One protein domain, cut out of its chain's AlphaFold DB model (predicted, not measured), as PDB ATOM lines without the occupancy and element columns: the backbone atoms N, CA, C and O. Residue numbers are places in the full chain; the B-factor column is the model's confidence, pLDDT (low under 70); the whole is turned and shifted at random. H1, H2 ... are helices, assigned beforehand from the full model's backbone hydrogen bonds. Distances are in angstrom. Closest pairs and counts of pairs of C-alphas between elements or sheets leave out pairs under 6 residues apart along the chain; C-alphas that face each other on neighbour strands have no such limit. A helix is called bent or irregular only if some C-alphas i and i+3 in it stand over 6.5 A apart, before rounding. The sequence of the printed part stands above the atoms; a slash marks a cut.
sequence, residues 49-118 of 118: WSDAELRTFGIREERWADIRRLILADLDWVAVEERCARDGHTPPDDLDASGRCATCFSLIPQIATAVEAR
ATOM      1  N   TRP A  49     105.073 122.882 121.009       90.25
ATOM      2  CA  TRP A  49     104.524 123.206 122.316       90.25
ATOM      3  C   TRP A  49     103.062 123.636 122.170       90.25
ATOM      4  O   TRP A  49     102.713 124.539 121.398       90.25
ATOM      5  N   SER A  50     102.197 122.964 122.916       90.75
ATOM      6  CA  SER A  50     100.776 123.276 122.995       90.75
ATOM      7  C   SER A  50     100.535 124.497 123.879       90.75
ATOM      8  O   SER A  50     101.330 124.827 124.755       90.75
ATOM      9  N   ASP A  51      99.383 125.133 123.704       93.88
ATOM     10  CA  ASP A  51      98.949 126.293 124.495       93.88
ATOM     11  C   ASP A  51      98.923 125.986 125.993       93.88
ATOM     12  O   ASP A  51      99.276 126.820 126.822       93.88
ATOM     13  N   ALA A  52      98.517 124.765 126.354       89.00
ATOM     14  CA  ALA A  52      98.483 124.312 127.738       89.00
ATOM     15  C   ALA A  52      99.891 124.211 128.345       89.00
ATOM     16  O   ALA A  52     100.098 124.605 129.495       89.00
ATOM     17  N   GLU A  53     100.863 123.731 127.570       87.62
ATOM     18  CA  GLU A  53     102.264 123.662 127.990       87.62
ATOM     19  C   GLU A  53     102.846 125.067 128.128       87.62
ATOM     20  O   GLU A  53     103.322 125.418 129.204       87.62
ATOM     21  N   LEU A  54     102.712 125.916 127.103       91.00
ATOM     22  CA  LEU A  54     103.210 127.298 127.125       91.00
ATOM     23  C   LEU A  54     102.609 128.120 128.275       91.00
ATOM     24  O   LEU A  54     103.307 128.900 128.928       91.00
ATOM     25  N   ARG A  55     101.329 127.893 128.591       91.12
ATOM     26  CA  ARG A  55     100.677 128.481 129.766       91.12
ATOM     27  C   ARG A  55     101.278 127.977 131.079       91.12
ATOM     28  O   ARG A  55     101.416 128.766 132.011       91.12
ATOM     29  N   THR A  56     101.659 126.702 131.163       85.81
ATOM     30  CA  THR A  56     102.317 126.119 132.349       85.81
ATOM     31  C   THR A  56     103.701 126.732 132.584       85.81
ATOM     32  O   THR A  56     104.065 126.989 133.730       85.81
ATOM     33  N   PHE A  57     104.421 127.082 131.513       84.69
ATOM     34  CA  PHE A  57     105.656 127.876 131.591       84.69
ATOM     35  C   PHE A  57     105.421 129.343 132.000       84.69
ATOM     36  O   PHE A  57     106.367 130.078 132.271       84.69
ATOM     37  N   GLY A  58     104.163 129.788 132.088       89.56
ATOM     38  CA  GLY A  58     103.814 131.154 132.465       89.56
ATOM     39  C   GLY A  58     104.072 132.179 131.363       89.56
ATOM     40  O   GLY A  58     104.203 133.363 131.682       89.56
ATOM     41  N   ILE A  59     104.137 131.730 130.106       91.00
ATOM     42  CA  ILE A  59     104.433 132.563 128.944       91.00
ATOM     43  C   ILE A  59     103.147 133.190 128.411       91.00
ATOM     44  O   ILE A  59     102.137 132.502 128.235       91.00
ATOM     45  N   ARG A  60     103.184 134.500 128.148       92.31
ATOM     46  CA  ARG A  60     102.036 135.250 127.628       92.31
ATOM     47  C   ARG A  60     101.616 134.794 126.226       92.31
ATOM     48  O   ARG A  60     102.458 134.441 125.397       92.31
ATOM     49  N   GLU A  61     100.308 134.832 125.970       95.12
ATOM     50  CA  GLU A  61      99.689 134.273 124.759       95.12
ATOM     51  C   GLU A  61     100.188 134.951 123.476       95.12
ATOM     52  O   GLU A  61     100.371 134.284 122.458       95.12
ATOM     53  N   GLU A  62     100.516 136.247 123.533       94.38
ATOM     54  CA  GLU A  62     101.059 136.989 122.392       94.38
ATOM     55  C   GLU A  62     102.405 136.457 121.878       94.38
ATOM     56  O   GLU A  62     102.735 136.691 120.720       94.38
ATOM     57  N   ARG A  63     103.169 135.722 122.699       93.19
ATOM     58  CA  ARG A  63     104.461 135.141 122.298       93.19
ATOM     59  C   ARG A  63     104.345 133.717 121.778       93.19
ATOM     60  O   ARG A  63     105.327 133.182 121.276       93.19
ATOM     61  N   TRP A  64     103.187 133.067 121.908       94.38
ATOM     62  CA  TRP A  64     103.086 131.627 121.662       94.38
ATOM     63  C   TRP A  64     103.454 131.240 120.239       94.38
ATOM     64  O   TRP A  64     104.200 130.282 120.057       94.38
ATOM     65  N   ALA A  65     102.988 132.001 119.246       93.00
ATOM     66  CA  ALA A  65     103.322 131.770 117.842       93.00
ATOM     67  C   ALA A  65     104.840 131.786 117.593       93.00
ATOM     68  O   ALA A  65     105.340 130.983 116.808       93.00
ATOM     69  N   ASP A  66     105.567 132.625 118.329       92.19
ATOM     70  CA  ASP A  66     107.004 132.815 118.167       92.19
ATOM     71  C   ASP A  66     107.838 131.770 118.905       92.19
ATOM     72  O   ASP A  66     109.048 131.751 118.723       92.19
ATOM     73  N   ILE A  67     107.259 130.911 119.750       92.69
ATOM     74  CA  ILE A  67     108.053 130.033 120.632       92.69
ATOM     75  C   ILE A  67     107.699 128.547 120.557       92.69
ATOM     76  O   ILE A  67     108.366 127.723 121.181       92.69
ATOM     77  N   ARG A  68     106.689 128.167 119.763       93.56
ATOM     78  CA  ARG A  68     106.208 126.772 119.664       93.56
ATOM     79  C   ARG A  68     107.263 125.748 119.256       93.56
ATOM     80  O   ARG A  68     107.096 124.563 119.534       93.56
ATOM     81  N   ARG A  69     108.318 126.205 118.579       93.00
ATOM     82  CA  ARG A  69     109.421 125.390 118.053       93.00
ATOM     83  C   ARG A  69     110.768 125.714 118.696       93.00
ATOM     84  O   ARG A  69     111.802 125.374 118.123       93.00
ATOM     85  N   LEU A  70     110.779 126.396 119.840       91.38
ATOM     86  CA  LEU A  70     112.014 126.563 120.596       91.38
ATOM     87  C   LEU A  70     112.429 125.245 121.231       91.38
ATOM     88  O   LEU A  70     111.584 124.457 121.671       91.38
ATOM     89  N   ILE A  71     113.744 125.043 121.300       88.25
ATOM     90  CA  ILE A  71     114.306 123.977 122.122       88.25
ATOM     91  C   ILE A  71     113.922 124.196 123.584       88.25
ATOM     92  O   ILE A  71     113.731 125.342 123.996       88.25
ATOM     93  N   LEU A  72     113.838 123.122 124.374       83.25
ATOM     94  CA  LEU A  72     113.434 123.221 125.778       83.25
ATOM     95  C   LEU A  72     114.272 124.262 126.524       83.25
ATOM     96  O   LEU A  72     113.691 125.121 127.161       83.25
ATOM     97  N   ALA A  73     115.600 124.252 126.356       80.38
ATOM     98  CA  ALA A  73     116.503 125.197 127.015       80.38
ATOM     99  C   ALA A  73     116.201 126.677 126.692       80.38
ATOM    100  O   ALA A  73     116.292 127.538 127.565       80.38
ATOM    101  N   ASP A  74     115.811 126.981 125.451       86.12
ATOM    102  CA  ASP A  74     115.418 128.334 125.051       86.12
ATOM    103  C   ASP A  74     114.018 128.686 125.576       86.12
ATOM    104  O   ASP A  74     113.780 129.826 125.970       86.12
ATOM    105  N   LEU A  75     113.086 127.726 125.599       87.00
ATOM    106  CA  LEU A  75     111.751 127.925 126.171       87.00
ATOM    107  C   LEU A  75     111.823 128.214 127.677       87.00
ATOM    108  O   LEU A  75     111.148 129.103 128.191       87.00
ATOM    109  N   ASP A  76     112.689 127.476 128.351       83.56
ATOM    110  CA  ASP A  76     113.057 127.607 129.750       83.56
ATOM    111  C   ASP A  76     113.624 129.003 130.059       83.56
ATOM    112  O   ASP A  76     113.212 129.650 131.025       83.56
ATOM    113  N   TRP A  77     114.493 129.525 129.189       83.62
ATOM    114  CA  TRP A  77     114.966 130.909 129.272       83.62
ATOM    115  C   TRP A  77     113.836 131.930 129.068       83.62
ATOM    116  O   TRP A  77     113.695 132.869 129.851       83.62
ATOM    117  N   VAL A  78     112.975 131.731 128.066       88.88
ATOM    118  CA  VAL A  78     111.809 132.602 127.828       88.88
ATOM    119  C   VAL A  78     110.884 132.644 129.049       88.88
ATOM    120  O   VAL A  78     110.388 133.712 129.408       88.88
ATOM    121  N   ALA A  79     110.676 131.518 129.734       87.12
ATOM    122  CA  ALA A  79     109.879 131.471 130.958       87.12
ATOM    123  C   ALA A  79     110.471 132.347 132.081       87.12
ATOM    124  O   ALA A  79     109.731 132.976 132.846       87.12
ATOM    125  N   VAL A  80     111.803 132.434 132.164       84.50
ATOM    126  CA  VAL A  80     112.504 133.340 133.086       84.50
ATOM    127  C   VAL A  80     112.297 134.795 132.679       84.50
ATOM    128  O   VAL A  80     111.926 135.601 133.533       84.50
ATOM    129  N   GLU A  81     112.473 135.135 131.398       87.31
ATOM    130  CA  GLU A  81     112.234 136.495 130.887       87.31
ATOM    131  C   GLU A  81     110.828 136.989 131.246       87.31
ATOM    132  O   GLU A  81     110.658 138.092 131.766       87.31
ATOM    133  N   GLU A  82     109.819 136.149 131.015       89.06
ATOM    134  CA  GLU A  82     108.412 136.450 131.284       89.06
ATOM    135  C   GLU A  82     108.141 136.690 132.772       89.06
ATOM    136  O   GLU A  82     107.346 137.560 133.144       89.06
ATOM    137  N   ARG A  83     108.819 135.940 133.640       86.00
ATOM    138  CA  ARG A  83     108.686 136.098 135.083       86.00
ATOM    139  C   ARG A  83     109.391 137.351 135.593       86.00
ATOM    140  O   ARG A  83     108.782 138.112 136.337       86.00
ATOM    141  N   CYS A  84     110.624 137.599 135.163       86.50
ATOM    142  CA  CYS A  84     111.351 138.820 135.506       86.50
ATOM    143  C   CYS A  84     110.575 140.067 135.055       86.50
ATOM    144  O   CYS A  84     110.384 140.993 135.845       86.50
ATOM    145  N   ALA A  85     110.032 140.048 133.831       87.62
ATOM    146  CA  ALA A  85     109.210 141.134 133.305       87.62
ATOM    147  C   ALA A  85     107.952 141.382 134.156       87.62
ATOM    148  O   ALA A  85     107.599 142.534 134.410       87.62
ATOM    149  N   ARG A  86     107.299 140.318 134.646       86.31
ATOM    150  CA  ARG A  86     106.155 140.419 135.570       86.31
ATOM    151  C   ARG A  86     106.535 141.065 136.904       86.31
ATOM    152  O   ARG A  86     105.744 141.828 137.450       86.31
ATOM    153  N   ASP A  87     107.745 140.796 137.377       86.12
ATOM    154  CA  ASP A  87     108.315 141.351 138.606       86.12
ATOM    155  C   ASP A  87     109.037 142.698 138.375       86.12
ATOM    156  O   ASP A  87     109.743 143.192 139.255       86.12
ATOM    157  N   GLY A  88     108.881 143.303 137.191       88.56
ATOM    158  CA  GLY A  88     109.345 144.659 136.893       88.56
ATOM    159  C   GLY A  88     110.855 144.816 136.704       88.56
ATOM    160  O   GLY A  88     111.366 145.922 136.872       88.56
ATOM    161  N   HIS A  89     111.579 143.748 136.362       84.81
ATOM    162  CA  HIS A  89     113.017 143.806 136.084       84.81
ATOM    163  C   HIS A  89     113.409 142.936 134.887       84.81
ATOM    164  O   HIS A  89     112.648 142.095 134.415       84.81
ATOM    165  N   THR A  90     114.620 143.137 134.378       83.38
ATOM    166  CA  THR A  90     115.201 142.283 133.340       83.38
ATOM    167  C   THR A  90     115.974 141.134 133.984       83.38
ATOM    168  O   THR A  90     116.627 141.356 135.009       83.38
ATOM    169  N   PRO A  91     115.924 139.912 133.422       78.19
ATOM    170  CA  PRO A  91     116.825 138.853 133.858       78.19
ATOM    171  C   PRO A  91     118.290 139.310 133.703       78.19
ATOM    172  O   PRO A  91     118.578 140.097 132.798       78.19
ATOM    173  N   PRO A  92     119.200 138.883 134.594       72.88
ATOM    174  CA  PRO A  92     120.619 139.196 134.469       72.88
ATOM    175  C   PRO A  92     121.228 138.494 133.244       72.88
ATOM    176  O   PRO A  92     120.786 137.407 132.879       72.88
ATOM    177  N   ASP A  93     122.253 139.107 132.642       67.69
ATOM    178  CA  ASP A  93     122.954 138.551 131.470       67.69
ATOM    179  C   ASP A  93     123.699 137.243 131.796       67.69
ATOM    180  O   ASP A  93     123.843 136.385 130.929       67.69
ATOM    181  N   ASP A  94     124.120 137.079 133.056       59.44
ATOM    182  CA  ASP A  94     124.754 135.876 133.590       59.44
ATOM    183  C   ASP A  94     123.983 135.354 134.809       59.44
ATOM    184  O   ASP A  94     123.523 136.114 135.669       59.44
ATOM    185  N   LEU A  95     123.869 134.029 134.898       58.81
ATOM    186  CA  LEU A  95     123.314 133.352 136.064       58.81
ATOM    187  C   LEU A  95     124.280 133.474 137.240       58.81
ATOM    188  O   LEU A  95     125.490 133.305 137.083       58.81
ATOM    189  N   ASP A  96     123.753 133.703 138.441       57.78
ATOM    190  CA  ASP A  96     124.559 133.478 139.633       57.78
ATOM    191  C   ASP A  96     124.905 131.980 139.775       57.78
ATOM    192  O   ASP A  96     124.317 131.110 139.125       57.78
ATOM    193  N   ALA A  97     125.849 131.651 140.659       56.59
ATOM    194  CA  ALA A  97     126.263 130.265 140.904       56.59
ATOM    195  C   ALA A  97     125.116 129.338 141.370       56.59
ATOM    196  O   ALA A  97     125.296 128.125 141.440       56.59
ATOM    197  N   SER A  98     123.947 129.894 141.712       60.31
ATOM    198  CA  SER A  98     122.764 129.143 142.128       60.31
ATOM    199  C   SER A  98     121.784 128.861 140.986       60.31
ATOM    200  O   SER A  98     120.793 128.161 141.208       60.31
ATOM    201  N   GLY A  99     122.051 129.375 139.778       63.66
ATOM    202  CA  GLY A  99     121.142 129.263 138.642       63.66
ATOM    203  C   GLY A  99     119.823 129.977 138.918       63.66
ATOM    204  O   GLY A  99     118.761 129.448 138.607       63.66
ATOM    205  N   ARG A 100     119.846 131.131 139.595       68.38
ATOM    206  CA  ARG A 100     118.632 131.888 139.918       68.38
ATOM    207  C   ARG A 100     118.753 133.335 139.486       68.38
ATOM    208  O   ARG A 100     119.835 133.910 139.430       68.38
ATOM    209  N   CYS A 101     117.606 133.948 139.213       73.25
ATOM    210  CA  CYS A 101     117.552 135.397 139.112       73.25
ATOM    211  C   CYS A 101     117.740 135.989 140.516       73.25
ATOM    212  O   CYS A 101     116.952 135.689 141.414       73.25
ATOM    213  N   ALA A 102     118.732 136.862 140.701       71.81
ATOM    214  CA  ALA A 102     119.036 137.481 141.995       71.81
ATOM    215  C   ALA A 102     117.907 138.378 142.548       71.81
ATOM    216  O   ALA A 102     117.888 138.682 143.739       71.81
ATOM    217  N   THR A 103     116.967 138.799 141.695       77.00
ATOM    218  CA  THR A 103     115.873 139.708 142.069       77.00
ATOM    219  C   THR A 103     114.595 138.957 142.440       77.00
ATOM    220  O   THR A 103     114.004 139.234 143.480       77.00
ATOM    221  N   CYS A 104     114.160 137.991 141.622       75.88
ATOM    222  CA  CYS A 104     112.929 137.225 141.874       75.88
ATOM    223  C   CYS A 104     113.152 135.810 142.421       75.88
ATOM    224  O   CYS A 104     112.181 135.093 142.655       75.88
ATOM    225  N   PHE A 105     114.405 135.379 142.608       70.44
ATOM    226  CA  PHE A 105     114.800 134.039 143.085       70.44
ATOM    227  C   PHE A 105     114.244 132.865 142.271       70.44
ATOM    228  O   PHE A 105     114.290 131.701 142.696       70.44
ATOM    229  N   SER A 106     113.737 133.176 141.083       67.50
ATOM    230  CA  SER A 106     113.230 132.219 140.120       67.50
ATOM    231  C   SER A 106     114.347 131.279 139.731       67.50
ATOM    232  O   SER A 106     115.437 131.741 139.393       67.50
ATOM    233  N   LEU A 107     114.069 129.977 139.805       63.62
ATOM    234  CA  LEU A 107     114.938 128.965 139.222       63.62
ATOM    235  C   LEU A 107     115.074 129.286 137.743       63.62
ATOM    236  O   LEU A 107     114.086 129.261 137.010       63.62
ATOM    237  N   ILE A 108     116.293 129.622 137.355       59.53
ATOM    238  CA  ILE A 108     116.681 129.652 135.967       59.53
ATOM    239  C   ILE A 108     117.130 128.222 135.685       59.53
ATOM    240  O   ILE A 108     118.111 127.773 136.283       59.53
ATOM    241  N   PRO A 109     116.367 127.452 134.897       55.41
ATOM    242  CA  PRO A 109     116.795 126.123 134.482       55.41
ATOM    243  C   PRO A 109     118.248 126.210 134.027       55.41
ATOM    244  O   PRO A 109     118.608 127.091 133.244       55.41
ATOM    245  N   GLN A 110     119.097 125.355 134.604       46.06
ATOM    246  CA  GLN A 110     120.484 125.257 134.185       46.06
ATOM    247  C   GLN A 110     120.453 124.836 132.720       46.06
ATOM    248  O   GLN A 110     120.265 123.662 132.402       46.06
ATOM    249  N   ILE A 111     120.594 125.807 131.818       46.41
ATOM    250  CA  ILE A 111     121.033 125.524 130.466       46.41
ATOM    251  C   ILE A 111     122.377 124.861 130.704       46.41
ATOM    252  O   ILE A 111     123.292 125.521 131.201       46.41
ATOM    253  N   ALA A 112     122.468 123.555 130.452       36.88
ATOM    254  CA  ALA A 112     123.745 122.872 130.422       36.88
ATOM    255  C   ALA A 112     124.563 123.613 129.367       36.88
ATOM    256  O   ALA A 112     124.405 123.414 128.162       36.88
ATOM    257  N   THR A 113     125.354 124.587 129.810       35.94
ATOM    258  CA  THR A 113     126.293 125.248 128.927       35.94
ATOM    259  C   THR A 113     127.184 124.128 128.408       35.94
ATOM    260  O   THR A 113     127.520 123.199 129.147       35.94
ATOM    261  N   ALA A 114     127.549 124.173 127.129       37.62
ATOM    262  CA  ALA A 114     128.330 123.135 126.448       37.62
ATOM    263  C   ALA A 114     129.711 122.827 127.090       37.62
ATOM    264  O   ALA A 114     130.513 122.085 126.528       37.62
ATOM    265  N   VAL A 115     130.002 123.411 128.254       36.38
ATOM    266  CA  VAL A 115     131.168 123.206 129.104       36.38
ATOM    267  C   VAL A 115     131.048 121.934 129.959       36.38
ATOM    268  O   VAL A 115     132.077 121.338 130.255       36.38
ATOM    269  N   GLU A 116     129.842 121.458 130.292       34.16
ATOM    270  CA  GLU A 116     129.662 120.261 131.147       34.16
ATOM    271  C   GLU A 116     129.487 118.943 130.367       34.16
ATOM    272  O   GLU A 116     129.410 117.873 130.964       34.16
ATOM    273  N   ALA A 117     129.471 118.994 129.030       31.84
ATOM    274  CA  ALA A 117     129.319 117.825 128.155       31.84
ATOM    275  C   ALA A 117     130.652 117.328 127.540       31.84
ATOM    276  O   ALA A 117     130.642 116.734 126.460       31.84
ATOM    277  N   ARG A 118     131.797 117.604 128.184       31.56
ATOM    278  CA  ARG A 118     133.129 117.131 127.764       31.56
ATOM    279  C   ARG A 118     133.728 116.132 128.740       31.56
ATOM    280  O   ARG A 118     133.753 116.445 129.947       31.56
TER     281      ARG A 118
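AT A GLANCE: This is residues 49 to 118 of the 118 residues of an uncharacterized protein of Leifsonia sp. Leaf264 (UniProt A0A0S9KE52). One longer helix, H3, stands between two short helices, H1 and H2, on one side and a long stretch with no named element, residues 87 to 118, on the other. The 70 printed residues have three named helices, in the order H1, H2, H3, and no named strand; the class is all helix, with under half of the residues, 28, in named elements. The whole is compact, with a radius of gyration of the C-alphas of 12.6 A, and flat, spanning 33 by 32 by 16 A.

HOW THE PARTS SIT: H1, residues 51 to 56, and H2, residues 61 to 67, only just touch, with 3 pairs of C-alphas within 8 A, the closest being those of Leu 54 and Trp 64, 7.0 A apart; they are about perpendicular at 78 degrees. H3, residues 72 to 86, is close to but not clearly touching H2, the closest C-alphas being those of Ile 67 and Leu 75, 7.0 A apart, at a shallow tilt of 28 degrees, opposite ways. H1 and H3 are apart. Each O i to N i+4 pair is within hydrogen-bond range in H1 and H3; H2 has 1 of 3, and 3 of 4 O i to N i+3 pairs.

IN THESE COORDINATES: H1 begins at C-alpha 51 (98.949, 126.293, 124.495) and is 8.5 A long. H2, 10.2 A, is irregular: C-alphas 62 and 65 are 7.3 A apart. H3, 21.1 A, ends at C-alpha 86 (106.155, 140.419, 135.570).

THE WHOLE: The C-alphas of Glu 62 and Arg 118 are farthest apart, 38.1 A. The printed part has no cut, and both links are tight. The model's pLDDT is under 70 in residues 93 to 100 and 106 to 118.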